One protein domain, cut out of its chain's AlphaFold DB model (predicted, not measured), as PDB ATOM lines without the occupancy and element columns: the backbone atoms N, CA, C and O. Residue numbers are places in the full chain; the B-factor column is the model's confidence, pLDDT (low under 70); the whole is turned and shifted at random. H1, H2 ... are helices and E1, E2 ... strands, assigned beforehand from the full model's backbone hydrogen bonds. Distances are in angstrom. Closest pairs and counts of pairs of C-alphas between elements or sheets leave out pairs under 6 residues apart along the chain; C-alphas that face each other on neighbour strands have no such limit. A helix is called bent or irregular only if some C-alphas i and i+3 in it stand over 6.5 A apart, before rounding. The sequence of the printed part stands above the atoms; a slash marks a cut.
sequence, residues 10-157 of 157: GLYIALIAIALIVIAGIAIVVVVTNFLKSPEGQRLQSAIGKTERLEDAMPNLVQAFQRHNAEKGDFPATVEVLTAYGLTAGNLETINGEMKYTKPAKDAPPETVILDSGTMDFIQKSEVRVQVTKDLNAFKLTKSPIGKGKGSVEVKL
ATOM      1  N   GLY A  10     -93.694  -3.721 -52.606       66.81
ATOM      2  CA  GLY A  10     -93.049  -4.954 -52.128       66.81
ATOM      3  C   GLY A  10     -93.154  -6.110 -53.128       66.81
ATOM      4  O   GLY A  10     -92.216  -6.887 -53.278       66.81
ATOM      5  N   LEU A  11     -94.265  -6.175 -53.872       72.44
ATOM      6  CA  LEU A  11     -94.462  -7.160 -54.937       72.44
ATOM      7  C   LEU A  11     -93.529  -6.892 -56.129       72.44
ATOM      8  O   LEU A  11     -92.929  -7.828 -56.647       72.44
ATOM      9  N   TYR A  12     -93.357  -5.629 -56.534       76.81
ATOM     10  CA  TYR A  12     -92.430  -5.273 -57.613       76.81
ATOM     11  C   TYR A  12     -90.970  -5.564 -57.251       76.81
ATOM     12  O   TYR A  12     -90.246  -6.114 -58.074       76.81
ATOM     13  N   ILE A  13     -90.546  -5.270 -56.017       72.88
ATOM     14  CA  ILE A  13     -89.184  -5.581 -55.550       72.88
ATOM     15  C   ILE A  13     -88.945  -7.099 -55.548       72.88
ATOM     16  O   ILE A  13     -87.910  -7.553 -56.031       72.88
ATOM     17  N   ALA A  14     -89.912  -7.892 -55.074       71.75
ATOM     18  CA  ALA A  14     -89.815  -9.352 -55.090       71.75
ATOM     19  C   ALA A  14     -89.735  -9.918 -56.519       71.75
ATOM     20  O   ALA A  14     -88.909 -10.786 -56.792       71.75
ATOM     21  N   LEU A  15     -90.541  -9.397 -57.453       78.38
ATOM     22  CA  LEU A  15     -90.502  -9.809 -58.861       78.38
ATOM     23  C   LEU A  15     -89.170  -9.456 -59.535       78.38
ATOM     24  O   LEU A  15     -88.639 -10.273 -60.282       78.38
ATOM     25  N   ILE A  16     -88.602  -8.282 -59.243       78.00
ATOM     26  CA  ILE A  16     -87.287  -7.874 -59.761       78.00
ATOM     27  C   ILE A  16     -86.182  -8.781 -59.205       78.00
ATOM     28  O   ILE A  16     -85.328  -9.230 -59.965       78.00
ATOM     29  N   ALA A  17     -86.214  -9.105 -57.909       70.75
ATOM     30  CA  ALA A  17     -85.239 -10.009 -57.301       70.75
ATOM     31  C   ALA A  17     -85.290 -11.416 -57.924       70.75
ATOM     32  O   ALA A  17     -84.252 -11.974 -58.271       70.75
ATOM     33  N   ILE A  18     -86.492 -11.964 -58.140       75.44
ATOM     34  CA  ILE A  18     -86.674 -13.261 -58.811       75.44
ATOM     35  C   ILE A  18     -86.179 -13.192 -60.261       75.44
ATOM     36  O   ILE A  18     -85.448 -14.079 -60.696       75.44
ATOM     37  N   ALA A  19     -86.515 -12.131 -60.999       74.31
ATOM     38  CA  ALA A  19     -86.057 -11.951 -62.375       74.31
ATOM     39  C   ALA A  19     -84.523 -11.894 -62.470       74.31
ATOM     40  O   ALA A  19     -83.944 -12.526 -63.349       74.31
ATOM     41  N   LEU A  20     -83.852 -11.208 -61.538       76.19
ATOM     42  CA  LEU A  20     -82.389 -11.152 -61.482       76.19
ATOM     43  C   LEU A  20     -81.762 -12.520 -61.190       76.19
ATOM     44  O   LEU A  20     -80.775 -12.876 -61.830       76.19
ATOM     45  N   ILE A  21     -82.347 -13.310 -60.283       72.75
ATOM     46  CA  ILE A  21     -81.884 -14.679 -59.996       72.75
ATOM     47  C   ILE A  21     -82.029 -15.569 -61.235       72.75
ATOM     48  O   ILE A  21     -81.109 -16.311 -61.572       72.75
ATOM     49  N   VAL A  22     -83.154 -15.471 -61.946       75.81
ATOM     50  CA  VAL A  22     -83.392 -16.241 -63.175       75.81
ATOM     51  C   VAL A  22     -82.401 -15.843 -64.272       75.81
ATOM     52  O   VAL A  22     -81.807 -16.718 -64.897       75.81
ATOM     53  N   ILE A  23     -82.158 -14.545 -64.476       76.56
ATOM     54  CA  ILE A  23     -81.180 -14.055 -65.461       76.56
ATOM     55  C   ILE A  23     -79.764 -14.524 -65.104       76.56
ATOM     56  O   ILE A  23     -79.045 -15.006 -65.978       76.56
ATOM     57  N   ALA A  24     -79.373 -14.437 -63.829       66.44
ATOM     58  CA  ALA A  24     -78.082 -14.932 -63.362       66.44
ATOM     59  C   ALA A  24     -77.942 -16.447 -63.581       66.44
ATOM     60  O   ALA A  24     -76.912 -16.905 -64.077       66.44
ATOM     61  N   GLY A  25     -78.992 -17.223 -63.296       71.50
ATOM     62  CA  GLY A  25     -79.027 -18.661 -63.558       71.50
ATOM     63  C   GLY A  25     -78.867 -18.991 -65.043       71.50
ATOM     64  O   GLY A  25     -78.035 -19.821 -65.404       71.50
ATOM     65  N   ILE A  26     -79.596 -18.294 -65.920       74.19
ATOM     66  CA  ILE A  26     -79.487 -18.468 -67.376       74.19
ATOM     67  C   ILE A  26     -78.078 -18.108 -67.859       74.19
ATOM     68  O   ILE A  26     -77.500 -18.856 -68.645       74.19
ATOM     69  N   ALA A  27     -77.491 -17.011 -67.372       69.88
ATOM     70  CA  ALA A  27     -76.137 -16.609 -67.743       69.88
ATOM     71  C   ALA A  27     -75.097 -17.683 -67.375       69.88
ATOM     72  O   ALA A  27     -74.249 -18.015 -68.201       69.88
ATOM     73  N   ILE A  28     -75.199 -18.286 -66.183       70.88
ATOM     74  CA  ILE A  28     -74.324 -19.391 -65.761       70.88
ATOM     75  C   ILE A  28     -74.482 -20.593 -66.700       70.88
ATOM     76  O   ILE A  28     -73.485 -21.123 -67.190       70.88
ATOM     77  N   VAL A  29     -75.722 -20.995 -67.004       73.56
ATOM     78  CA  VAL A  29     -75.991 -22.111 -67.926       73.56
ATOM     79  C   VAL A  29     -75.400 -21.828 -69.307       73.56
ATOM     80  O   VAL A  29     -74.727 -22.689 -69.869       73.56
ATOM     81  N   VAL A  30     -75.574 -20.619 -69.849       73.56
ATOM     82  CA  VAL A  30     -75.017 -20.227 -71.154       73.56
ATOM     83  C   VAL A  30     -73.488 -20.296 -71.150       73.56
ATOM     84  O   VAL A  30     -72.909 -20.836 -72.091       73.56
ATOM     85  N   VAL A  31     -72.829 -19.823 -70.088       73.44
ATOM     86  CA  VAL A  31     -71.364 -19.891 -69.953       73.44
ATOM     87  C   VAL A  31     -70.878 -21.340 -69.922       73.44
ATOM     88  O   VAL A  31     -69.977 -21.687 -70.684       73.44
ATOM     89  N   VAL A  32     -71.504 -22.204 -69.117       72.88
ATOM     90  CA  VAL A  32     -71.153 -23.633 -69.051       72.88
ATOM     91  C   VAL A  32     -71.377 -24.308 -70.403       72.88
ATOM     92  O   VAL A  32     -70.507 -25.026 -70.887       72.88
ATOM     93  N   THR A  33     -72.505 -24.040 -71.061       74.44
ATOM     94  CA  THR A  33     -72.828 -24.650 -72.359       74.44
ATOM     95  C   THR A  33     -71.853 -24.195 -73.447       74.44
ATOM     96  O   THR A  33     -71.417 -25.004 -74.264       74.44
ATOM     97  N   ASN A  34     -71.473 -22.915 -73.452       75.19
ATOM     98  CA  ASN A  34     -70.478 -22.377 -74.379       75.19
ATOM     99  C   ASN A  34     -69.086 -22.954 -74.113       75.19
ATOM    100  O   ASN A  34     -68.375 -23.283 -75.061       75.19
ATOM    101  N   PHE A  35     -68.718 -23.141 -72.844       76.50
ATOM    102  CA  PHE A  35     -67.474 -23.808 -72.481       76.50
ATOM    103  C   PHE A  35     -67.467 -25.271 -72.941       76.50
ATOM    104  O   PHE A  35     -66.526 -25.682 -73.611       76.50
ATOM    105  N   LEU A  36     -68.531 -26.039 -72.688       74.44
ATOM    106  CA  LEU A  36     -68.657 -27.437 -73.122       74.44
ATOM    107  C   LEU A  36     -68.634 -27.598 -74.651       74.44
ATOM    108  O   LEU A  36     -68.120 -28.593 -75.154       74.44
ATOM    109  N   LYS A  37     -69.155 -26.615 -75.397       79.50
ATOM    110  CA  LYS A  37     -69.092 -26.579 -76.868       79.50
ATOM    111  C   LYS A  37     -67.731 -26.141 -77.417       79.50
ATOM    112  O   LYS A  37     -67.477 -26.341 -78.603       79.50
ATOM    113  N   SER A  38     -66.876 -25.532 -76.599       81.81
ATOM    114  CA  SER A  38     -65.533 -25.132 -77.019       81.81
ATOM    115  C   SER A  38     -64.633 -26.358 -77.257       81.81
ATOM    116  O   SER A  38     -64.894 -27.428 -76.698       81.81
ATOM    117  N   PRO A  39     -63.536 -26.228 -78.026       80.00
ATOM    118  CA  PRO A  39     -62.566 -27.313 -78.196       80.00
ATOM    119  C   PRO A  39     -61.992 -27.821 -76.866       80.00
ATOM    120  O   PRO A  39     -61.715 -29.007 -76.718       80.00
ATOM    121  N   GLU A  40     -61.835 -26.931 -75.885       78.31
ATOM    122  CA  GLU A  40     -61.361 -27.273 -74.542       78.31
ATOM    123  C   GLU A  40     -62.405 -28.090 -73.774       78.31
ATOM    124  O   GLU A  40     -62.062 -29.098 -73.157       78.31
ATOM    125  N   GLY A  41     -63.682 -27.713 -73.873       73.56
ATOM    126  CA  GLY A  41     -64.795 -28.453 -73.277       73.56
ATOM    127  C   GLY A  41     -64.993 -29.837 -73.890       73.56
ATOM    128  O   GLY A  41     -65.231 -30.794 -73.160       73.56
ATOM    129  N   GLN A  42     -64.827 -29.975 -75.207       80.94
ATOM    130  CA  GLN A  42     -64.892 -31.277 -75.882       80.94
ATOM    131  C   GLN A  42     -63.727 -32.192 -75.488       80.94
ATOM    132  O   GLN A  42     -63.940 -33.376 -75.225       80.94
ATOM    133  N   ARG A  43     -62.502 -31.654 -75.395       78.69
ATOM    134  CA  ARG A  43     -61.333 -32.405 -74.899       78.69
ATOM    135  C   ARG A  43     -61.542 -32.869 -73.465       78.69
ATOM    136  O   ARG A  43     -61.323 -34.038 -73.170       78.69
ATOM    137  N   LEU A  44     -62.037 -31.975 -72.609       76.31
ATOM    138  CA  LEU A  44     -62.387 -32.295 -71.232       76.31
ATOM    139  C   LEU A  44     -63.431 -33.414 -71.156       76.31
ATOM    140  O   LEU A  44     -63.211 -34.391 -70.452       76.31
ATOM    141  N   GLN A  45     -64.542 -33.297 -71.886       79.62
ATOM    142  CA  GLN A  45     -65.580 -34.331 -71.901       79.62
ATOM    143  C   GLN A  45     -65.039 -35.672 -72.395       79.62
ATOM    144  O   GLN A  45     -65.334 -36.704 -71.802       79.62
ATOM    145  N   SER A  46     -64.216 -35.664 -73.448       81.75
ATOM    146  CA  SER A  46     -63.603 -36.885 -73.968       81.75
ATOM    147  C   SER A  46     -62.662 -37.523 -72.947       81.75
ATOM    148  O   SER A  46     -62.748 -38.726 -72.721       81.75
ATOM    149  N   ALA A  47     -61.808 -36.740 -72.285       79.25
ATOM    150  CA  ALA A  47     -60.892 -37.252 -71.273       79.25
ATOM    151  C   ALA A  47     -61.626 -37.765 -70.022       79.25
ATOM    152  O   ALA A  47     -61.262 -38.820 -69.498       79.25
ATOM    153  N   ILE A  48     -62.687 -37.078 -69.574       80.81
ATOM    154  CA  ILE A  48     -63.561 -37.557 -68.490       80.81
ATOM    155  C   ILE A  48     -64.213 -38.877 -68.899       80.81
ATOM    156  O   ILE A  48     -64.041 -39.864 -68.196       80.81
ATOM    157  N   GLY A  49     -64.867 -38.936 -70.062       84.12
ATOM    158  CA  GLY A  49     -65.561 -40.145 -70.516       84.12
ATOM    159  C   GLY A  49     -64.626 -41.322 -70.815       84.12
ATOM    160  O   GLY A  49     -65.019 -42.477 -70.694       84.12
ATOM    161  N   LYS A  50     -63.369 -41.073 -71.204       83.50
ATOM    162  CA  LYS A  50     -62.328 -42.114 -71.276       83.50
ATOM    163  C   LYS A  50     -61.963 -42.627 -69.889       83.50
ATOM    164  O   LYS A  50     -61.908 -43.834 -69.685       83.50
ATOM    165  N   THR A  51     -61.740 -41.714 -68.950       82.94
ATOM    166  CA  THR A  51     -61.344 -42.068 -67.588       82.94
ATOM    167  C   THR A  51     -62.452 -42.827 -66.861       82.94
ATOM    168  O   THR A  51     -62.162 -43.845 -66.257       82.94
ATOM    169  N   GLU A  52     -63.707 -42.398 -66.987       85.62
ATOM    170  CA  GLU A  52     -64.876 -43.061 -66.393       85.62
ATOM    171  C   GLU A  52     -65.042 -44.490 -66.926       85.62
ATOM    172  O   GLU A  52     -65.124 -45.438 -66.152       85.62
ATOM    173  N   ARG A  53     -64.958 -44.680 -68.252       86.88
ATOM    174  CA  ARG A  53     -64.997 -46.024 -68.858       86.88
ATOM    175  C   ARG A  53     -63.853 -46.920 -68.370       86.88
ATOM    176  O   ARG A  53     -64.056 -48.116 -68.170       86.88
ATOM    177  N   LEU A  54     -62.655 -46.364 -68.187       86.44
ATOM    178  CA  LEU A  54     -61.513 -47.101 -67.641       86.44
ATOM    179  C   LEU A  54     -61.711 -47.449 -66.164       86.44
ATOM    180  O   LEU A  54     -61.432 -48.583 -65.783       86.44
ATOM    181  N   GLU A  55     -62.198 -46.508 -65.354       86.12
ATOM    182  CA  GLU A  55     -62.511 -46.705 -63.935       86.12
ATOM    183  C   GLU A  55     -63.564 -47.816 -63.757       86.12
ATOM    184  O   GLU A  55     -63.364 -48.705 -62.933       86.12
ATOM    185  N   ASP A  56     -64.593 -47.869 -64.606       87.56
ATOM    186  CA  ASP A  56     -65.608 -48.936 -64.597       87.56
ATOM    187  C   ASP A  56     -65.062 -50.306 -65.047       87.56
ATOM    188  O   ASP A  56     -65.444 -51.362 -64.523       87.56
ATOM    189  N   ALA A  57     -64.153 -50.325 -66.027       88.00
ATOM    190  CA  ALA A  57     -63.559 -51.562 -66.536       88.00
ATOM    191  C   ALA A  57     -62.492 -52.147 -65.588       88.00
ATOM    192  O   ALA A  57     -62.269 -53.365 -65.589       88.00
ATOM    193  N   MET A  58     -61.846 -51.308 -64.768       87.69
ATOM    194  CA  MET A  58     -60.671 -51.671 -63.968       87.69
ATOM    195  C   MET A  58     -60.919 -52.800 -62.954       87.69
ATOM    196  O   MET A  58     -60.131 -53.747 -62.935       87.69
ATOM    197  N   PRO A  59     -62.002 -52.795 -62.147       88.56
ATOM    198  CA  PRO A  59     -62.244 -53.851 -61.165       88.56
ATOM    199  C   PRO A  59     -62.391 -55.231 -61.816       88.56
ATOM    200  O   PRO A  59     -61.831 -56.218 -61.338       88.56
ATOM    201  N   ASN A  60     -63.094 -55.291 -62.949       90.69
ATOM    202  CA  ASN A  60     -63.292 -56.525 -63.708       90.69
ATOM    203  C   ASN A  60     -61.981 -57.017 -64.332       90.69
ATOM    204  O   ASN A  60     -61.711 -58.218 -64.351       90.69
ATOM    205  N   LEU A  61     -61.153 -56.090 -64.818       90.69
ATOM    206  CA  LEU A  61     -59.834 -56.390 -65.359       90.69
ATOM    207  C   LEU A  61     -58.904 -56.967 -64.290       90.69
ATOM    208  O   LEU A  61     -58.332 -58.038 -64.490       90.69
ATOM    209  N   VAL A  62     -58.800 -56.296 -63.140       90.75
ATOM    210  CA  VAL A  62     -58.000 -56.751 -61.996       90.75
ATOM    211  C   VAL A  62     -58.468 -58.128 -61.535       90.75
ATOM    212  O   VAL A  62     -57.646 -59.031 -61.370       90.75
ATOM    213  N   GLN A  63     -59.780 -58.334 -61.399       92.56
ATOM    214  CA  GLN A  63     -60.330 -59.629 -61.007       92.56
ATOM    215  C   GLN A  63     -59.997 -60.732 -62.025       92.56
ATOM    216  O   GLN A  63     -59.636 -61.845 -61.632       92.56
ATOM    217  N   ALA A  64     -60.081 -60.443 -63.325       92.94
ATOM    218  CA  ALA A  64     -59.744 -61.408 -64.365       92.94
ATOM    219  C   ALA A  64     -58.245 -61.761 -64.354       92.94
ATOM    220  O   ALA A  64     -57.900 -62.941 -64.443       92.94
ATOM    221  N   PHE A  65     -57.352 -60.780 -64.170       92.00
ATOM    222  CA  PHE A  65     -55.916 -61.032 -63.993       92.00
ATOM    223  C   PHE A  65     -55.629 -61.881 -62.753       92.00
ATOM    224  O   PHE A  65     -54.834 -62.815 -62.833       92.00
ATOM    225  N   GLN A  66     -56.283 -61.597 -61.622       92.00
ATOM    226  CA  GLN A  66     -56.125 -62.382 -60.394       92.00
ATOM    227  C   GLN A  66     -56.520 -63.843 -60.610       92.00
ATOM    228  O   GLN A  66     -55.773 -64.739 -60.220       92.00
ATOM    229  N   ARG A  67     -57.654 -64.096 -61.274       93.38
ATOM    230  CA  ARG A  67     -58.104 -65.460 -61.592       93.38
ATOM    231  C   ARG A  67     -57.158 -66.167 -62.560       93.38
ATOM    232  O   ARG A  67     -56.765 -67.299 -62.295       93.38
ATOM    233  N   HIS A  68     -56.734 -65.493 -63.631       93.50
ATOM    234  CA  HIS A  68     -55.760 -66.053 -64.570       93.50
ATOM    235  C   HIS A  68     -54.449 -66.415 -63.867       93.50
ATOM    236  O   HIS A  68     -53.931 -67.514 -64.047       93.50
ATOM    237  N   ASN A  69     -53.916 -65.511 -63.043       89.94
ATOM    238  CA  ASN A  69     -52.669 -65.747 -62.326       89.94
ATOM    239  C   ASN A  69     -52.810 -66.862 -61.278       89.94
ATOM    240  O   ASN A  69     -51.895 -67.662 -61.121       89.94
ATOM    241  N   ALA A  70     -53.961 -66.971 -60.608       90.69
ATOM    242  CA  ALA A  70     -54.234 -68.068 -59.681       90.69
ATOM    243  C   ALA A  70     -54.248 -69.442 -60.378       90.69
ATOM    244  O   ALA A  70     -53.800 -70.424 -59.795       90.69
ATOM    245  N   GLU A  71     -54.723 -69.519 -61.625       92.50
ATOM    246  CA  GLU A  71     -54.770 -70.776 -62.385       92.50
ATOM    247  C   GLU A  71     -53.484 -71.104 -63.149       92.50
ATOM    248  O   GLU A  71     -53.103 -72.270 -63.257       92.50
ATOM    249  N   LYS A  72     -52.838 -70.100 -63.750       91.38
ATOM    250  CA  LYS A  72     -51.696 -70.288 -64.660       91.38
ATOM    251  C   LYS A  72     -50.351 -69.942 -64.034       91.38
ATOM    252  O   LYS A  72     -49.326 -70.346 -64.578       91.38
ATOM    253  N   GLY A  73     -50.338 -69.197 -62.928       85.25
ATOM    254  CA  GLY A  73     -49.119 -68.710 -62.281       85.25
ATOM    255  C   GLY A  73     -48.299 -67.741 -63.139       85.25
ATOM    256  O   GLY A  73     -47.099 -67.596 -62.914       85.25
ATOM    257  N   ASP A  74     -48.906 -67.136 -64.164       87.56
ATOM    258  CA  ASP A  74     -48.253 -66.179 -65.059       87.56
ATOM    259  C   ASP A  74     -49.256 -65.130 -65.560       87.56
ATOM    260  O   ASP A  74     -50.475 -65.327 -65.522       87.56
ATOM    261  N   PHE A  75     -48.733 -64.021 -66.081       90.12
ATOM    262  CA  PHE A  75     -49.517 -63.030 -66.803       90.12
ATOM    263  C   PHE A  75     -49.939 -63.569 -68.178       90.12
ATOM    264  O   PHE A  75     -49.149 -64.252 -68.851       90.12
ATOM    265  N   PRO A  76     -51.171 -63.267 -68.624       91.75
ATOM    266  CA  PRO A  76     -51.653 -63.692 -69.930       91.75
ATOM    267  C   PRO A  76     -50.781 -63.108 -71.048       91.75
ATOM    268  O   PRO A  76     -50.159 -62.061 -70.896       91.75
ATOM    269  N   ALA A  77     -50.707 -63.791 -72.191       91.12
ATOM    270  CA  ALA A  77     -49.969 -63.272 -73.346       91.12
ATOM    271  C   ALA A  77     -50.622 -62.004 -73.920       91.12
ATOM    272  O   ALA A  77     -49.922 -61.107 -74.385       91.12
ATOM    273  N   THR A  78     -51.952 -61.933 -73.858       93.00
ATOM    274  CA  THR A  78     -52.762 -60.809 -74.329       93.00
ATOM    275  C   THR A  78     -53.988 -60.630 -73.428       93.00
ATOM    276  O   THR A  78     -54.368 -61.552 -72.699       93.00
ATOM    277  N   VAL A  79     -54.627 -59.459 -73.455       92.62
ATOM    278  CA  VAL A  79     -55.801 -59.177 -72.607       92.62
ATOM    279  C   VAL A  79     -57.058 -59.936 -73.045       92.62
ATOM    280  O   VAL A  79     -57.931 -60.180 -72.222       92.62
ATOM    281  N   GLU A  80     -57.137 -60.405 -74.292       93.88
ATOM    282  CA  GLU A  80     -58.266 -61.198 -74.806       93.88
ATOM    283  C   GLU A  80     -58.438 -62.512 -74.040       93.88
ATOM    284  O   GLU A  80     -59.562 -62.978 -73.841       93.88
ATOM    285  N   VAL A  81     -57.331 -63.086 -73.553       93.38
ATOM    286  CA  VAL A  81     -57.343 -64.318 -72.753       93.38
ATOM    287  C   VAL A  81     -58.184 -64.138 -71.488       93.38
ATOM    288  O   VAL A  81     -58.819 -65.085 -71.034       93.38
ATOM    289  N   LEU A  82     -58.259 -62.917 -70.946       93.25
ATOM    290  CA  LEU A  82     -58.991 -62.606 -69.718       93.25
ATOM    291  C   LEU A  82     -60.513 -62.715 -69.863       93.25
ATOM    292  O   LEU A  82     -61.215 -62.769 -68.853       93.25
ATOM    293  N   THR A  83     -61.042 -62.806 -71.086       93.06
ATOM    294  CA  THR A  83     -62.481 -63.034 -71.305       93.06
ATOM    295  C   THR A  83     -62.937 -64.390 -70.774       93.06
ATOM    296  O   THR A  83     -63.999 -64.487 -70.163       93.06
ATOM    297  N   ALA A  84     -62.077 -65.411 -70.865       92.38
ATOM    298  CA  ALA A  84     -62.295 -66.709 -70.228       92.38
ATOM    299  C   ALA A  84     -62.309 -66.633 -68.687       92.38
ATOM    300  O   ALA A  84     -62.787 -67.552 -68.028       92.38
ATOM    301  N   TYR A  85     -61.817 -65.530 -68.113       92.50
ATOM    302  CA  TYR A  85     -61.668 -65.309 -66.673       92.50
ATOM    303  C   TYR A  85     -62.695 -64.318 -66.098       92.50
ATOM    304  O   TYR A  85     -62.632 -63.965 -64.916       92.50
ATOM    305  N   GLY A  86     -63.686 -63.915 -66.900       87.25
ATOM    306  CA  GLY A  86     -64.785 -63.041 -66.482       87.25
ATOM    307  C   GLY A  86     -64.672 -61.593 -66.959       87.25
ATOM    308  O   GLY A  86     -65.500 -60.774 -66.566       87.25
ATOM    309  N   LEU A  87     -63.694 -61.263 -67.811       92.75
ATOM    310  CA  LEU A  87     -63.671 -59.965 -68.484       92.75
ATOM    311  C   LEU A  87     -64.781 -59.911 -69.547       92.75
ATOM    312  O   LEU A  87     -64.833 -60.751 -70.445       92.75
ATOM    313  N   THR A  88     -65.681 -58.932 -69.457       93.38
ATOM    314  CA  THR A  88     -66.767 -58.773 -70.437       93.38
ATOM    315  C   THR A  88     -66.242 -58.237 -71.774       93.38
ATOM    316  O   THR A  88     -65.195 -57.590 -71.829       93.38
ATOM    317  N   ALA A  89     -66.997 -58.451 -72.859       90.94
ATOM    318  CA  ALA A  89     -66.644 -57.923 -74.179       90.94
ATOM    319  C   ALA A  89     -66.532 -56.385 -74.195       90.94
ATOM    320  O   ALA A  89     -65.593 -55.857 -74.781       90.94
ATOM    321  N   GLY A  90     -67.432 -55.675 -73.501       90.62
ATOM    322  CA  GLY A  90     -67.380 -54.210 -73.407       90.62
ATOM    323  C   GLY A  90     -66.161 -53.698 -72.630       90.62
ATOM    324  O   GLY A  90     -65.563 -52.687 -73.002       90.62
ATOM    325  N   ASN A  91     -65.730 -54.429 -71.597       90.88
ATOM    326  CA  ASN A  91     -64.503 -54.092 -70.874       90.88
ATOM    327  C   ASN A  91     -63.279 -54.336 -71.757       90.88
ATOM    328  O   ASN A  91     -62.395 -53.490 -71.814       90.88
ATOM    329  N   LEU A  92     -63.238 -55.461 -72.478       92.81
ATOM    330  CA  LEU A  92     -62.155 -55.759 -73.413       92.81
ATOM    331  C   LEU A  92     -62.047 -54.693 -74.513       92.81
ATOM    332  O   LEU A  92     -60.945 -54.238 -74.800       92.81
ATOM    333  N   GLU A  93     -63.170 -54.264 -75.094       92.69
ATOM    334  CA  GLU A  93     -63.202 -53.190 -76.095       92.69
ATOM    335  C   GLU A  93     -62.641 -51.882 -75.527       92.69
ATOM    336  O   GLU A  93     -61.795 -51.244 -76.154       92.69
ATOM    337  N   THR A  94     -63.047 -51.519 -74.308       91.06
ATOM    338  CA  THR A  94     -62.541 -50.323 -73.622       91.06
ATOM    339  C   THR A  94     -61.035 -50.412 -73.387       91.06
ATOM    340  O   THR A  94     -60.304 -49.483 -73.718       91.06
ATOM    341  N   ILE A  95     -60.544 -51.535 -72.858       90.94
ATOM    342  CA  ILE A  95     -59.117 -51.718 -72.572       90.94
ATOM    343  C   ILE A  95     -58.287 -51.722 -73.857       90.94
ATOM    344  O   ILE A  95     -57.263 -51.054 -73.897       90.94
ATOM    345  N   ASN A  96     -58.730 -52.395 -74.919       91.50
ATOM    346  CA  ASN A  96     -58.007 -52.412 -76.194       91.50
ATOM    347  C   ASN A  96     -58.039 -51.064 -76.926       91.50
ATOM    348  O   ASN A  96     -57.094 -50.729 -77.639       91.50
ATOM    349  N   GLY A  97     -59.120 -50.296 -76.774       88.94
ATOM    350  CA  GLY A  97     -59.256 -48.978 -77.388       88.94
ATOM    351  C   GLY A  97     -58.493 -47.879 -76.651       88.94
ATOM    352  O   GLY A  97     -58.043 -46.920 -77.277       88.94
ATOM    353  N   GLU A  98     -58.349 -48.007 -75.331       90.12
ATOM    354  CA  GLU A  98     -57.855 -46.928 -74.474       90.12
ATOM    355  C   GLU A  98     -56.538 -47.255 -73.762       90.12
ATOM    356  O   GLU A  98     -55.916 -46.339 -73.237       90.12
ATOM    357  N   MET A  99     -56.083 -48.515 -73.733       92.56
ATOM    358  CA  MET A  99     -54.847 -48.924 -73.058       92.56
ATOM    359  C   MET A  99     -53.939 -49.780 -73.937       92.56
ATOM    360  O   MET A  99     -54.366 -50.599 -74.746       92.56
ATOM    361  N   LYS A 100     -52.634 -49.648 -73.707       94.12
ATOM    362  CA  LYS A 100     -51.617 -50.527 -74.272       94.12
ATOM    363  C   LYS A 100     -51.187 -51.562 -73.241       94.12
ATOM    364  O   LYS A 100     -50.553 -51.210 -72.248       94.12
ATOM    365  N   TYR A 101     -51.471 -52.833 -73.514       93.69
ATOM    366  CA  TYR A 101     -50.967 -53.947 -72.715       93.69
ATOM    367  C   TYR A 101     -49.527 -54.310 -73.082       93.69
ATOM    368  O   TYR A 101     -49.177 -54.424 -74.257       93.69
ATOM    369  N   THR A 102     -48.696 -54.526 -72.067       93.69
ATOM    370  CA  THR A 102     -47.358 -55.103 -72.197       93.69
ATOM    371  C   THR A 102     -47.211 -56.205 -71.162       93.69
ATOM    372  O   THR A 102     -47.261 -55.948 -69.960       93.69
ATOM    373  N   LYS A 103     -47.018 -57.447 -71.621       92.19
ATOM    374  CA  LYS A 103     -46.761 -58.563 -70.712       92.19
ATOM    375  C   LYS A 103     -45.460 -58.297 -69.935       92.19
ATOM    376  O   LYS A 103     -44.423 -58.093 -70.571       92.19
ATOM    377  N   PRO A 104     -45.479 -58.314 -68.589       92.19
ATOM    378  CA  PRO A 104     -44.267 -58.128 -67.807       92.19
ATOM    379  C   PRO A 104     -43.350 -59.351 -67.932       92.19
ATOM    380  O   PRO A 104     -43.815 -60.485 -68.078       92.19
ATOM    381  N   ALA A 105     -42.039 -59.138 -67.809       90.69
ATOM    382  CA  ALA A 105     -41.106 -60.243 -67.609       90.69
ATOM    383  C   ALA A 105     -41.381 -60.943 -66.262       90.69
ATOM    384  O   ALA A 105     -41.905 -60.343 -65.311       90.69
ATOM    385  N   LYS A 106     -41.024 -62.229 -66.159       86.06
ATOM    386  CA  LYS A 106     -41.287 -63.031 -64.948       86.06
ATOM    387  C   LYS A 106     -40.620 -62.434 -63.707       86.06
ATOM    388  O   LYS A 106     -41.246 -62.361 -62.652       86.06
ATOM    389  N   ASP A 107     -39.407 -61.932 -63.871       89.94
ATOM    390  CA  ASP A 107     -38.562 -61.276 -62.872       89.94
ATOM    391  C   ASP A 107     -38.789 -59.759 -62.759       89.94
ATOM    392  O   ASP A 107     -38.166 -59.112 -61.922       89.94
ATOM    393  N   ALA A 108     -39.693 -59.185 -63.561       90.12
ATOM    394  CA  ALA A 108     -39.966 -57.752 -63.517       90.12
ATOM    395  C   ALA A 108     -40.442 -57.309 -62.114       90.12
ATOM    396  O   ALA A 108     -41.239 -58.035 -61.497       90.12
ATOM    397  N   PRO A 109     -40.021 -56.130 -61.626       90.62
ATOM    398  CA  PRO A 109     -40.462 -55.596 -60.339       90.62
ATOM    399  C   PRO A 109     -41.992 -55.420 -60.240       90.62
ATOM    400  O   PRO A 109     -42.641 -55.219 -61.275       90.62
ATOM    401  N   PRO A 110     -42.591 -55.474 -59.032       88.62
ATOM    402  CA  PRO A 110     -44.033 -55.275 -58.819       88.62
ATOM    403  C   PRO A 110     -44.596 -53.971 -59.408       88.62
ATOM    404  O   PRO A 110     -45.706 -53.960 -59.936       88.62
ATOM    405  N   GLU A 111     -43.806 -52.901 -59.396       88.06
ATOM    406  CA  GLU A 111     -44.130 -51.569 -59.913       88.06
ATOM    407  C   GLU A 111     -44.064 -51.457 -61.446       88.06
ATOM    408  O   GLU A 111     -44.297 -50.392 -62.016       88.06
ATOM    409  N   THR A 112     -43.742 -52.548 -62.146       91.06
ATOM    410  CA  THR A 112     -43.680 -52.548 -63.611       91.06
ATOM    411  C   THR A 112     -45.061 -52.283 -64.195       91.06
ATOM    412  O   THR A 112     -45.992 -53.044 -63.944       91.06
ATOM    413  N   VAL A 113     -45.184 -51.241 -65.017       92.38
ATOM    414  CA  VAL A 113     -46.427 -50.909 -65.725       92.38
ATOM    415  C   VAL A 113     -46.727 -51.973 -66.781       92.38
ATOM    416  O   VAL A 113     -45.920 -52.220 -67.678       92.38
ATOM    417  N   ILE A 114     -47.902 -52.588 -66.678       92.56
ATOM    418  CA  ILE A 114     -48.403 -53.617 -67.599       92.56
ATOM    419  C   ILE A 114     -49.513 -53.092 -68.510       92.56
ATOM    420  O   ILE A 114     -49.728 -53.646 -69.585       92.56
ATOM    421  N   LEU A 115     -50.203 -52.023 -68.109       92.62
ATOM    422  CA  LEU A 115     -51.191 -51.314 -68.921       92.62
ATOM    423  C   LEU A 115     -50.960 -49.813 -68.799       92.62
ATOM    424  O   LEU A 115     -50.833 -49.304 -67.688       92.62
ATOM    425  N   ASP A 116     -50.941 -49.106 -69.925       92.19
ATOM    426  CA  ASP A 116     -50.785 -47.648 -69.972       92.19
ATOM    427  C   ASP A 116     -51.815 -47.048 -70.936       92.19
ATOM    428  O   ASP A 116     -51.885 -47.465 -72.094       92.19
ATOM    429  N   SER A 117     -52.606 -46.076 -70.474       87.69
ATOM    430  CA  SER A 117     -53.593 -45.379 -71.310       87.69
ATOM    431  C   SER A 117     -52.987 -44.395 -72.319       87.69
ATOM    432  O   SER A 117     -53.690 -43.784 -73.120       87.69
ATOM    433  N   GLY A 118     -51.683 -44.139 -72.224       86.75
ATOM    434  CA  GLY A 118     -51.053 -42.986 -72.843       86.75
ATOM    435  C   GLY A 118     -51.472 -41.673 -72.178       86.75
ATOM    436  O   GLY A 118     -52.179 -41.633 -71.169       86.75
ATOM    437  N   THR A 119     -50.987 -40.568 -72.739       83.56
ATOM    438  CA  THR A 119     -51.306 -39.227 -72.245       83.56
ATOM    439  C   THR A 119     -52.652 -38.761 -72.796       83.56
ATOM    440  O   THR A 119     -52.843 -38.708 -74.010       83.56
ATOM    441  N   MET A 120     -53.560 -38.380 -71.902       81.31
ATOM    442  CA  MET A 120     -54.822 -37.719 -72.217       81.31
ATOM    443  C   MET A 120     -54.704 -36.229 -71.898       81.31
ATOM    444  O   MET A 120     -54.429 -35.850 -70.758       81.31
ATOM    445  N   ASP A 121     -54.922 -35.384 -72.903       75.94
ATOM    446  CA  ASP A 121     -54.950 -33.934 -72.718       75.94
ATOM    447  C   ASP A 121     -56.212 -33.514 -71.956       75.94
ATOM    448  O   ASP A 121     -57.339 -33.831 -72.345       75.94
ATOM    449  N   PHE A 122     -56.019 -32.747 -70.890       74.75
ATOM    450  CA  PHE A 122     -57.064 -32.203 -70.032       74.75
ATOM    451  C   PHE A 122     -57.015 -30.658 -70.044       74.75
ATOM    452  O   PHE A 122     -56.274 -30.040 -70.818       74.75
ATOM    453  N   ILE A 123     -57.848 -29.987 -69.238       70.19
ATOM    454  CA  ILE A 123     -57.959 -28.514 -69.242       70.19
ATOM    455  C   ILE A 123     -56.603 -27.855 -68.942       70.19
ATOM    456  O   ILE A 123     -55.833 -28.332 -68.111       70.19
ATOM    457  N   GLN A 124     -56.321 -26.715 -69.583       69.62
ATOM    458  CA  GLN A 124     -55.145 -25.883 -69.288       69.62
ATOM    459  C   GLN A 124     -53.797 -26.618 -69.426       69.62
ATOM    460  O   GLN A 124     -52.876 -26.332 -68.672       69.62
ATOM    461  N   LYS A 125     -53.644 -27.525 -70.404       69.81
ATOM    462  CA  LYS A 125     -52.421 -28.339 -70.612       69.81
ATOM    463  C   LYS A 125     -52.100 -29.285 -69.446       69.81
ATOM    464  O   LYS A 125     -50.937 -29.640 -69.254       69.81
ATOM    465  N   SER A 126     -53.100 -29.642 -68.641       74.69
ATOM    466  CA  SER A 126     -52.939 -30.764 -67.722       74.69
ATOM    467  C   SER A 126     -52.978 -32.076 -68.501       74.69
ATOM    468  O   SER A 126     -53.674 -32.192 -69.505       74.69
ATOM    469  N   GLU A 127     -52.178 -33.039 -68.068       82.19
ATOM    470  CA  GLU A 127     -52.054 -34.361 -68.676       82.19
ATOM    471  C   GLU A 127     -52.563 -35.389 -67.664       82.19
ATOM    472  O   GLU A 127     -52.139 -35.373 -66.506       82.19
ATOM    473  N   VAL A 128     -53.457 -36.278 -68.089       84.06
ATOM    474  CA  VAL A 128     -53.927 -37.410 -67.281       84.06
ATOM    475  C   VAL A 128     -53.462 -38.705 -67.929       84.06
ATOM    476  O   VAL A 128     -53.489 -38.845 -69.150       84.06
ATOM    477  N   ARG A 129     -53.033 -39.665 -67.119       87.44
ATOM    478  CA  ARG A 129     -52.680 -41.013 -67.558       87.44
ATOM    479  C   ARG A 129     -53.180 -42.022 -66.538       87.44
ATOM    480  O   ARG A 129     -53.046 -41.796 -65.342       87.44
ATOM    481  N   VAL A 130     -53.720 -43.135 -67.009       87.19
ATOM    482  CA  VAL A 130     -54.087 -44.288 -66.188       87.19
ATOM    483  C   VAL A 130     -53.076 -45.397 -66.447       87.19
ATOM    484  O   VAL A 130     -52.804 -45.741 -67.599       87.19
ATOM    485  N   GLN A 131     -52.499 -45.940 -65.382       90.62
ATOM    486  CA  GLN A 131     -51.546 -47.042 -65.445       90.62
ATOM    487  C   GLN A 131     -51.975 -48.169 -64.518       90.62
ATOM    488  O   GLN A 131     -52.523 -47.919 -63.449       90.62
ATOM    489  N   VAL A 132     -51.695 -49.407 -64.916       88.81
ATOM    490  CA  VAL A 132     -51.810 -50.582 -64.045       88.81
ATOM    491  C   VAL A 132     -50.450 -51.244 -63.961       88.81
ATOM    492  O   VAL A 132     -49.797 -51.439 -64.990       88.81
ATOM    493  N   THR A 133     -50.025 -51.589 -62.755       91.62
ATOM    494  CA  THR A 133     -48.745 -52.247 -62.476       91.62
ATOM    495  C   THR A 133     -48.892 -53.761 -62.322       91.62
ATOM    496  O   THR A 133     -49.997 -54.305 -62.279       91.62
ATOM    497  N   LYS A 134     -47.767 -54.479 -62.278       88.75
ATOM    498  CA  LYS A 134     -47.712 -55.944 -62.160       88.75
ATOM    499  C   LYS A 134     -48.337 -56.455 -60.860       88.75
ATOM    500  O   LYS A 134     -48.894 -57.544 -60.839       88.75
ATOM    501  N   ASP A 135     -48.294 -55.689 -59.782       89.19
ATOM    502  CA  ASP A 135     -49.035 -55.992 -58.549       89.19
ATOM    503  C   ASP A 135     -50.547 -55.692 -58.635       89.19
ATOM    504  O   ASP A 135     -51.261 -55.819 -57.641       89.19
ATOM    505  N   LEU A 136     -51.042 -55.345 -59.829       87.94
ATOM    506  CA  LEU A 136     -52.430 -55.008 -60.137       87.94
ATOM    507  C   LEU A 136     -52.938 -53.755 -59.415       87.94
ATOM    508  O   LEU A 136     -54.149 -53.559 -59.298       87.94
ATOM    509  N   ASN A 137     -52.033 -52.884 -58.963       85.44
ATOM    510  CA  ASN A 137     -52.413 -51.548 -58.538       85.44
ATOM    511  C   ASN A 137     -52.702 -50.674 -59.764       85.44
ATOM    512  O   ASN A 137     -51.924 -50.628 -60.717       85.44
ATOM    513  N   ALA A 138     -53.844 -49.990 -59.738       84.25
ATOM    514  CA  ALA A 138     -54.238 -49.036 -60.759       84.25
ATOM    515  C   ALA A 138     -54.032 -47.611 -60.236       84.25
ATOM    516  O   ALA A 138     -54.422 -47.281 -59.114       84.25
ATOM    517  N   PHE A 139     -53.416 -46.771 -61.058       81.94
ATOM    518  CA  PHE A 139     -53.041 -45.411 -60.709       81.94
ATOM    519  C   PHE A 139     -53.512 -44.435 -61.769       81.94
ATOM    520  O   PHE A 139     -53.365 -44.665 -62.970       81.94
ATOM    521  N   LYS A 140     -54.002 -43.292 -61.308       82.56
ATOM    522  CA  LYS A 140     -54.254 -42.112 -62.118       82.56
ATOM    523  C   LYS A 140     -53.167 -41.091 -61.836       82.56
ATOM    524  O   LYS A 140     -53.069 -40.550 -60.737       82.56
ATOM    525  N   LEU A 141     -52.355 -40.826 -62.848       81.25
ATOM    526  CA  LEU A 141     -51.312 -39.817 -62.839       81.25
ATOM    527  C   LEU A 141     -51.866 -38.544 -63.460       81.25
ATOM    528  O   LEU A 141     -52.234 -38.528 -64.633       81.25
ATOM    529  N   THR A 142     -51.915 -37.475 -62.673       79.19
ATOM    530  CA  THR A 142     -52.307 -36.148 -63.157       79.19
ATOM    531  C   THR A 142     -51.125 -35.205 -63.062       79.19
ATOM    532  O   THR A 142     -50.546 -35.023 -61.991       79.19
ATOM    533  N   LYS A 143     -50.773 -34.579 -64.179       77.62
ATOM    534  CA  LYS A 143     -49.715 -33.579 -64.254       77.62
ATOM    535  C   LYS A 143     -50.333 -32.237 -64.609       77.62
ATOM    536  O   LYS A 143     -50.830 -32.047 -65.714       77.62
ATOM    537  N   SER A 144     -50.278 -31.304 -63.666       65.12
ATOM    538  CA  SER A 144     -50.808 -29.950 -63.833       65.12
ATOM    539  C   SER A 144     -49.675 -28.947 -64.071       65.12
ATOM    540  O   SER A 144     -48.636 -29.034 -63.417       65.12
ATOM    541  N   PRO A 145     -49.848 -27.950 -64.956       59.12
ATOM    542  CA  PRO A 145     -48.834 -26.917 -65.178       59.12
ATOM    543  C   PRO A 145     -48.817 -25.810 -64.108       59.12
ATOM    544  O   PRO A 145     -47.966 -24.921 -64.160       59.12
ATOM    545  N   ILE A 146     -49.742 -25.827 -63.144       49.59
ATOM    546  CA  ILE A 146     -49.909 -24.737 -62.178       49.59
ATOM    547  C   ILE A 146     -48.948 -24.919 -60.994       49.59
ATOM    548  O   ILE A 146     -49.252 -25.607 -60.027       49.59
ATOM    549  N   GLY A 147     -47.803 -24.229 -61.076       43.56
ATOM    550  CA  GLY A 147     -46.997 -23.817 -59.921       43.56
ATOM    551  C   GLY A 147     -45.658 -24.535 -59.755       43.56
ATOM    552  O   GLY A 147     -45.615 -25.566 -59.112       43.56
ATOM    553  N   LYS A 148     -44.570 -23.946 -60.286       41.75
ATOM    554  CA  LYS A 148     -43.124 -24.122 -59.952       41.75
ATOM    555  C   LYS A 148     -42.558 -25.517 -59.596       41.75
ATOM    556  O   LYS A 148     -41.392 -25.618 -59.231       41.75
ATOM    557  N   GLY A 149     -43.298 -26.591 -59.798       44.69
ATOM    558  CA  GLY A 149     -42.878 -27.966 -59.637       44.69
ATOM    559  C   GLY A 149     -43.616 -28.780 -60.680       44.69
ATOM    560  O   GLY A 149     -44.837 -28.706 -60.787       44.69
ATOM    561  N   LYS A 150     -42.878 -29.537 -61.486       46.41
ATOM    562  CA  LYS A 150     -43.450 -30.597 -62.317       46.41
ATOM    563  C   LYS A 150     -43.944 -31.698 -61.367       46.41
ATOM    564  O   LYS A 150     -43.243 -32.676 -61.157       46.41
ATOM    565  N   GLY A 151     -45.076 -31.478 -60.705       53.22
ATOM    566  CA  GLY A 151     -45.678 -32.436 -59.787       53.22
ATOM    567  C   GLY A 151     -46.617 -33.353 -60.556       53.22
ATOM    568  O   GLY A 151     -47.620 -32.885 -61.091       53.22
ATOM    569  N   SER A 152     -46.280 -34.638 -60.631       58.94
ATOM    570  CA  SER A 152     -47.249 -35.679 -60.968       58.94
ATOM    571  C   SER A 152     -47.935 -36.093 -59.672       58.94
ATOM    572  O   SER A 152     -47.257 -36.453 -58.713       58.94
ATOM    573  N   VAL A 153     -49.260 -36.009 -59.627       64.75
ATOM    574  CA  VAL A 153     -50.055 -36.540 -58.516       64.75
ATOM    575  C   VAL A 153     -50.499 -37.939 -58.904       64.75
ATOM    576  O   VAL A 153     -51.157 -38.108 -59.931       64.75
ATOM    577  N   GLU A 154     -50.117 -38.920 -58.096       69.31
ATOM    578  CA  GLU A 154     -50.548 -40.307 -58.214       69.31
ATOM    579  C   GLU A 154     -51.740 -40.535 -57.284       69.31
ATOM    580  O   GLU A 154     -51.666 -40.269 -56.084       69.31
ATOM    581  N   VAL A 155     -52.855 -40.994 -57.844       71.38
ATOM    582  CA  VAL A 155     -54.053 -41.368 -57.089       71.38
ATOM    583  C   VAL A 155     -54.355 -42.826 -57.387       71.38
ATOM    584  O   VAL A 155     -54.498 -43.193 -58.552       71.38
ATOM    585  N   LYS A 156     -54.439 -43.657 -56.347       75.44
ATOM    586  CA  LYS A 156     -54.842 -45.058 -56.483       75.44
ATOM    587  C   LYS A 156     -56.339 -45.133 -56.802       75.44
ATOM    588  O   LYS A 156     -57.121 -44.463 -56.126       75.44
ATOM    589  N   LEU A 157     -56.690 -45.899 -57.835       64.69
ATOM    590  CA  LEU A 157     -58.068 -46.158 -58.267       64.69
ATOM    591  C   LEU A 157     -58.709 -47.289 -57.452       64.69
ATOM    592  O   LEU A 157     -57.972 -48.227 -57.062       64.69
TER     593      LEU A 157
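AT A GLANCE: This is residues 10 to 157 of the 157 residues of an uncharacterized protein of Armatimonadetes bacterium (UniProt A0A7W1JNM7). A small, twisted sheet of E1 to E4 is grazed by H2a, one arm of a long bent helix, whose other arm, H2b, clusters with the short helices H3 and H4. Beyond H2a, residues 10 to 31 of H1 stick out as a long arm. The 148 printed residues have four named helices, then four named strands; the class is mixed, and the sheet, E1 - E2 - E3 - E4, is antiparallel throughout. The whole is only just loose, close to extended: radius of gyration of the C-alphas 22.0 A, spans 78 by 39 by 26 A.

IN THESE COORDINATES: The strands are E1, residues 113 to 116, E2, 127 to 133, 19.2 A long, E3, 138 to 143, and E4, 152 to 156, ending at C-alpha 156 (-54.842, -45.058, -56.483). H2, residues 39 to 72, was assigned as one helix by its hydrogen bonds but is bent: C-alphas 56 and 59 are 6.9 A apart. Its arms are H2a, 39 to 56, 25.7 A, and H2b, 59 to 72, 19.8 A. H3 is 79 to 85 and H4 89 to 98. H1, 10 to 37, measures 40.7 A from C-alpha 10 (-93.049, -4.954, -52.128).

HOW THE PARTS SIT: The strands form a meander, each the antiparallel neighbour of the one before. N 114 and O 132 of E1 and E2 are 2.8 A apart, N 129 and O 141 of E2 and E3 2.8 A, and N 140 and O 155 of E3 and E4 2.8 A, within hydrogen-bond range. H2a only grazes the sheet, with residues 47 to 55. H2b touches H3, about perpendicular at 79 degrees; the closest C-alphas, of Ala 64 and Tyr 85, are 4.9 A apart. H3 and H4 form a helical hairpin and touch, with the C-alphas of Glu 80 and Leu 92 closest at 6.8 A. H1 and H2a only just touch, with 3 pairs of C-alphas within 8 A, and touch only at the corner. Every O i to N i+4 pair is within hydrogen-bond range in H1, H2a, H2b and H4; H3 has 0 of 3, but 4 of 4 O i to N i+3 pairs.

THE WHOLE: The C-alphas of Gly 10 and Asp 107, the two farthest apart, are 79.1 A from each other. The printed part has no cut; the link from H4 to E1 is long, 14 residues. Residues 144 to 154 are among those under pLDDT 70.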